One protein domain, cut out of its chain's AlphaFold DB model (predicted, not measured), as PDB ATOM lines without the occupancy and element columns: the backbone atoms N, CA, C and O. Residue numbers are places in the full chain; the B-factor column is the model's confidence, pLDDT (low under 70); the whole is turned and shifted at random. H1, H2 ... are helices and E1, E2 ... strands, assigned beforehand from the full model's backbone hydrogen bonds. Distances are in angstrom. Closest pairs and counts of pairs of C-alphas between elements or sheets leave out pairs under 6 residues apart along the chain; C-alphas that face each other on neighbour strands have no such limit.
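This is residues 155 to 198 of the 198 residues of the protein "GP-PDE domain-containing protein" of Actinobacteria bacterium (UniProt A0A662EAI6). Two short helices, H1 and H2, pack side by side and run the same way, and the short strand E1 completes a triangle with them. After H2 an unnamed tail, residues 189 to 198, folds back past E1. The printed part has 44 residues with H1, E1 and H2 in that order, mostly helix. It is compact and rounded, with a radius of gyration of the C-alphas of 9.2 A and spans of 24 by 19 by 14 A.

H1, residues 156 to 165, begins at C-alpha 156 (13.115, 10.878, 37.947) and is 14.2 A long. E1, residues 170 to 173, is 9.7 A long and pairs with no named strand. H2, residues 180 to 188, is 12.3 A long and ends at C-alpha 188 (10.670, 16.764, 28.141).

H1 and H2 touch at a shallow tilt of 23 degrees, their closest C-alphas, of Ala 156 and Phe 182, 5.1 A apart. The closest C-alphas of H1 and E1, of Cys 163 and Val 171, are 6.7 A apart. In H2 every O i to N i+4 pair is within hydrogen-bond range; in H1, 4 of 6.

The printed part has no cut. The link from H1 to E1 is tight and that from E1 to H2 short. Residues 192 to 198 have pLDDT under 70.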
ATOM      1  N   PRO A 155      11.700   7.920  41.569       92.44
ATOM      2  CA  PRO A 155      11.769   7.983  40.111       92.44
ATOM      3  C   PRO A 155      11.971   9.414  39.599       92.44
ATOM      4  O   PRO A 155      11.330  10.333  40.117       92.44
ATOM      5  N   ALA A 156      12.768   9.579  38.537       91.12
ATOM      6  CA  ALA A 156      13.115  10.878  37.947       91.12
ATOM      7  C   ALA A 156      11.901  11.794  37.728       91.12
ATOM      8  O   ALA A 156      11.925  12.954  38.122       91.12
ATOM      9  N   LYS A 157      10.788  11.247  37.215       92.62
ATOM     10  CA  LYS A 157       9.534  11.995  37.008       92.62
ATOM     11  C   LYS A 157       9.011  12.703  38.259       92.62
ATOM     12  O   LYS A 157       8.463  13.786  38.142       92.62
ATOM     13  N   HIS A 158       9.161  12.110  39.443       91.12
ATOM     14  CA  HIS A 158       8.692  12.722  40.691       91.12
ATOM     15  C   HIS A 158       9.679  13.766  41.210       91.12
ATOM     16  O   HIS A 158       9.268  14.712  41.867       91.12
ATOM     17  N   VAL A 159      10.972  13.568  40.948       90.38
ATOM     18  CA  VAL A 159      12.022  14.511  41.339       90.38
ATOM     19  C   VAL A 159      11.917  15.779  40.491       90.38
ATOM     20  O   VAL A 159      11.840  16.874  41.030       90.38
ATOM     21  N   VAL A 160      11.813  15.614  39.172       92.44
ATOM     22  CA  VAL A 160      11.679  16.707  38.203       92.44
ATOM     23  C   VAL A 160      10.346  17.448  38.355       92.44
ATOM     24  O   VAL A 160      10.326  18.670  38.245       92.44
ATOM     25  N   ALA A 161       9.246  16.743  38.650       92.81
ATOM     26  CA  ALA A 161       7.931  17.373  38.811       92.81
ATOM     27  C   ALA A 161       7.929  18.483  39.869       92.81
ATOM     28  O   ALA A 161       7.387  19.544  39.597       92.81
ATOM     29  N   ALA A 162       8.588  18.287  41.017       89.44
ATOM     30  CA  ALA A 162       8.640  19.306  42.068       89.44
ATOM     31  C   ALA A 162       9.287  20.615  41.576       89.44
ATOM     32  O   ALA A 162       8.746  21.695  41.784       89.44
ATOM     33  N   CYS A 163      10.403  20.518  40.851       93.00
ATOM     34  CA  CYS A 163      11.064  21.675  40.248       93.00
ATOM     35  C   CYS A 163      10.145  22.420  39.264       93.00
ATOM     36  O   CYS A 163      10.060  23.648  39.300       93.00
ATOM     37  N   VAL A 164       9.440  21.679  38.404       93.00
ATOM     38  CA  VAL A 164       8.530  22.245  37.394       93.00
ATOM     39  C   VAL A 164       7.295  22.877  38.038       93.00
ATOM     40  O   VAL A 164       6.910  23.978  37.659       93.00
ATOM     41  N   GLU A 165       6.688  22.208  39.020       95.19
ATOM     42  CA  GLU A 165       5.495  22.676  39.738       95.19
ATOM     43  C   GLU A 165       5.747  24.001  40.470       95.19
ATOM     44  O   GLU A 165       4.874  24.868  40.485       95.19
ATOM     45  N   HIS A 166       6.956  24.192  41.001       95.12
ATOM     46  CA  HIS A 166       7.401  25.437  41.638       95.12
ATOM     47  C   HIS A 166       7.963  26.473  40.634       95.12
ATOM     48  O   HIS A 166       8.230  27.635  40.959       95.12
ATOM     49  N   GLY A 167       8.086  26.092  39.359       94.38
ATOM     50  CA  GLY A 167       8.472  26.980  38.266       94.38
ATOM     51  C   GLY A 167       9.969  27.284  38.182       94.38
ATOM     52  O   GLY A 167      10.338  28.320  37.624       94.38
ATOM     53  N   HIS A 168      10.834  26.424  38.724       94.38
ATOM     54  CA  HIS A 168      12.286  26.550  38.573       94.38
ATOM     55  C   HIS A 168      12.751  25.995  37.223       94.38
ATOM     56  O   HIS A 168      12.177  25.049  36.686       94.38
ATOM     57  N   GLY A 169      13.800  26.607  36.668       88.88
ATOM     58  CA  GLY A 169      14.251  26.351  35.297       88.88
ATOM     59  C   GLY A 169      15.287  25.237  35.145       88.88
ATOM     60  O   GLY A 169      15.632  24.907  34.014       88.88
ATOM     61  N   SER A 170      15.797  24.678  36.245       91.62
ATOM     62  CA  SER A 170      16.849  23.658  36.230       91.62
ATOM     63  C   SER A 170      16.768  22.746  37.460       91.62
ATOM     64  O   SER A 170      16.259  23.143  38.510       91.62
ATOM     65  N   VAL A 171      17.270  21.518  37.328       92.00
ATOM     66  CA  VAL A 171      17.432  20.549  38.419       92.00
ATOM     67  C   VAL A 171      18.890  20.126  38.432       92.00
ATOM     68  O   VAL A 171      19.392  19.681  37.406       92.00
ATOM     69  N   ASN A 172      19.517  20.180  39.604       92.31
ATOM     70  CA  ASN A 172      20.887  19.734  39.825       92.31
ATOM     71  C   ASN A 172      20.844  18.409  40.607       92.31
ATOM     72  O   ASN A 172      20.816  18.413  41.844       92.31
ATOM     73  N   PRO A 173      20.735  17.257  39.923       89.88
ATOM     74  CA  PRO A 173      20.760  15.965  40.586       89.88
ATOM     75  C   PRO A 173      22.169  15.597  41.033       89.88
ATOM     76  O   PRO A 173      23.156  15.912  40.375       89.88
ATOM     77  N   TYR A 174      22.263  14.830  42.116       88.38
ATOM     78  CA  TYR A 174      23.515  14.152  42.427       88.38
ATOM     79  C   TYR A 174      23.914  13.211  41.280       88.38
ATOM     80  O   TYR A 174      23.060  12.496  40.750       88.38
ATOM     81  N   VAL A 175      25.205  13.159  40.937       85.56
ATOM     82  CA  VAL A 175      25.726  12.465  39.739       85.56
ATOM     83  C   VAL A 175      25.216  11.031  39.578       85.56
ATOM     84  O   VAL A 175      24.882  10.605  38.477       85.56
ATOM     85  N   SER A 176      25.062  10.281  40.673       87.88
ATOM     86  CA  SER A 176      24.597   8.889  40.611       87.88
ATOM     87  C   SER A 176      23.119   8.734  40.224       87.88
ATOM     88  O   SER A 176      22.643   7.608  40.104       87.88
ATOM     89  N   MET A 177      22.368   9.831  40.136       90.62
ATOM     90  CA  MET A 177      20.978   9.866  39.672       90.62
ATOM     91  C   MET A 177      20.872  10.176  38.175       90.62
ATOM     92  O   MET A 177      19.786  10.037  37.617       90.62
ATOM     93  N   VAL A 178      21.961  10.626  37.544       88.56
ATOM     94  CA  VAL A 178      21.976  11.011  36.132       88.56
ATOM     95  C   VAL A 178      22.117   9.753  35.280       88.56
ATOM     96  O   VAL A 178      23.187   9.157  35.175       88.56
ATOM     97  N   ASP A 179      21.008   9.340  34.676       89.81
ATOM     98  CA  ASP A 179      20.944   8.296  33.658       89.81
ATOM     99  C   ASP A 179      20.108   8.770  32.455       89.81
ATOM    100  O   ASP A 179      19.517   9.855  32.465       89.81
ATOM    101  N   GLU A 180      20.037   7.955  31.401       91.56
ATOM    102  CA  GLU A 180      19.267   8.279  30.191       91.56
ATOM    103  C   GLU A 180      17.791   8.594  30.494       91.56
ATOM    104  O   GLU A 180      17.174   9.422  29.819       91.56
ATOM    105  N   VAL A 181      17.214   7.967  31.525       92.44
ATOM    106  CA  VAL A 181      15.816   8.179  31.915       92.44
ATOM    107  C   VAL A 181      15.656   9.534  32.593       92.44
ATOM    108  O   VAL A 181      14.713  10.262  32.276       92.44
ATOM    109  N   PHE A 182      16.561   9.896  33.503       92.12
ATOM    110  CA  PHE A 182      16.559  11.200  34.159       92.12
ATOM    111  C   PHE A 182      16.698  12.325  33.132       92.12
ATOM    112  O   PHE A 182      15.878  13.247  33.113       92.12
ATOM    113  N   MET A 183      17.659  12.185  32.216       90.25
ATOM    114  CA  MET A 183      17.905  13.130  31.127       90.25
ATOM    115  C   MET A 183      16.689  13.294  30.211       90.25
ATOM    116  O   MET A 183      16.299  14.419  29.886       90.25
ATOM    117  N   ALA A 184      16.037  12.189  29.833       90.31
ATOM    118  CA  ALA A 184      14.837  12.234  29.002       90.31
ATOM    119  C   ALA A 184      13.676  12.948  29.710       90.31
ATOM    120  O   ALA A 184      12.972  13.750  29.096       90.31
ATOM    121  N   VAL A 185      13.482  12.691  31.008       91.00
ATOM    122  CA  VAL A 185      12.431  13.340  31.803       91.00
ATOM    123  C   VAL A 185      12.682  14.842  31.929       91.00
ATOM    124  O   VAL A 185      11.754  15.614  31.694       91.00
ATOM    125  N   ALA A 186      13.903  15.262  32.272       87.88
ATOM    126  CA  ALA A 186      14.249  16.678  32.397       87.88
ATOM    127  C   ALA A 186      14.083  17.425  31.061       87.88
ATOM    128  O   ALA A 186      13.439  18.476  31.011       87.88
ATOM    129  N   SER A 187      14.555  16.826  29.962       86.31
ATOM    130  CA  SER A 187      14.445  17.396  28.612       86.31
ATOM    131  C   SER A 187      12.992  17.603  28.174       86.31
ATOM    132  O   SER A 187      12.657  18.642  27.611       86.31
ATOM    133  N   LEU A 188      12.098  16.650  28.472       86.00
ATOM    134  CA  LEU A 188      10.670  16.764  28.141       86.00
ATOM    135  C   LEU A 188       9.971  17.930  28.858       86.00
ATOM    136  O   LEU A 188       8.909  18.361  28.414       86.00
ATOM    137  N   GLN A 189      10.541  18.421  29.958       86.00
ATOM    138  CA  GLN A 189      10.008  19.542  30.733       86.00
ATOM    139  C   GLN A 189      10.692  20.880  30.404       86.00
ATOM    140  O   GLN A 189      10.394  21.883  31.047       86.00
ATOM    141  N   ASN A 190      11.565  20.922  29.386       81.00
ATOM    142  CA  ASN A 190      12.353  22.099  28.989       81.00
ATOM    143  C   ASN A 190      13.224  22.683  30.118       81.00
ATOM    144  O   ASN A 190      13.447  23.894  30.161       81.00
ATOM    145  N   LEU A 191      13.706  21.842  31.035       76.50
ATOM    146  CA  LEU A 191      14.659  22.273  32.055       76.50
ATOM    147  C   LEU A 191      16.058  22.408  31.441       76.50
ATOM    148  O   LEU A 191      16.480  21.555  30.658       76.50
ATOM    149  N   VAL A 192      16.761  23.493  31.772       64.69
ATOM    150  CA  VAL A 192      18.106  23.790  31.260       64.69
ATOM    151  C   VAL A 192      19.150  23.064  32.112       64.69
ATOM    152  O   VAL A 192      19.142  23.197  33.332       64.69
ATOM    153  N   ASP A 193      20.037  22.329  31.435       54.38
ATOM    154  CA  ASP A 193      21.187  21.575  31.967       54.38
ATOM    155  C   ASP A 193      20.836  20.546  33.060       54.38
ATOM    156  O   ASP A 193      20.974  20.779  34.254       54.38
ATOM    157  N   SER A 194      20.441  19.343  32.636       43.97
ATOM    158  CA  SER A 194      20.537  18.134  33.467       43.97
ATOM    159  C   SER A 194      21.907  17.435  33.354       43.97
ATOM    160  O   SER A 194      22.115  16.410  33.997       43.97
ATOM    161  N   ASP A 195      22.831  17.996  32.558       39.25
ATOM    162  CA  ASP A 195      24.197  17.493  32.315       39.25
ATOM    163  C   ASP A 195      25.276  18.179  33.178       39.25
ATOM    164  O   ASP A 195      26.444  17.792  33.120       39.25
ATOM    165  N   SER A 196      24.931  19.197  33.973       41.94
ATOM    166  CA  SER A 196      25.872  19.828  34.904       41.94
ATOM    167  C   SER A 196      26.096  18.918  36.111       41.94
ATOM    168  O   SER A 196      25.435  19.028  37.142       41.94
ATOM    169  N   VAL A 197      27.018  17.976  35.941       35.38
ATOM    170  CA  VAL A 197      27.607  17.182  37.018       35.38
ATOM    171  C   VAL A 197      28.592  18.081  37.767       35.38
ATOM    172  O   VAL A 197      29.544  18.574  37.160       35.38
ATOM    173  N   LEU A 198      28.321  18.315  39.054       40.53
ATOM    174  CA  LEU A 198      29.319  18.787  40.019       40.53
ATOM    175  C   LEU A 198      30.295  17.655  40.349       40.53
ATOM    176  O   LEU A 198      29.819  16.498  40.478       40.53
TER     177      LEU A 198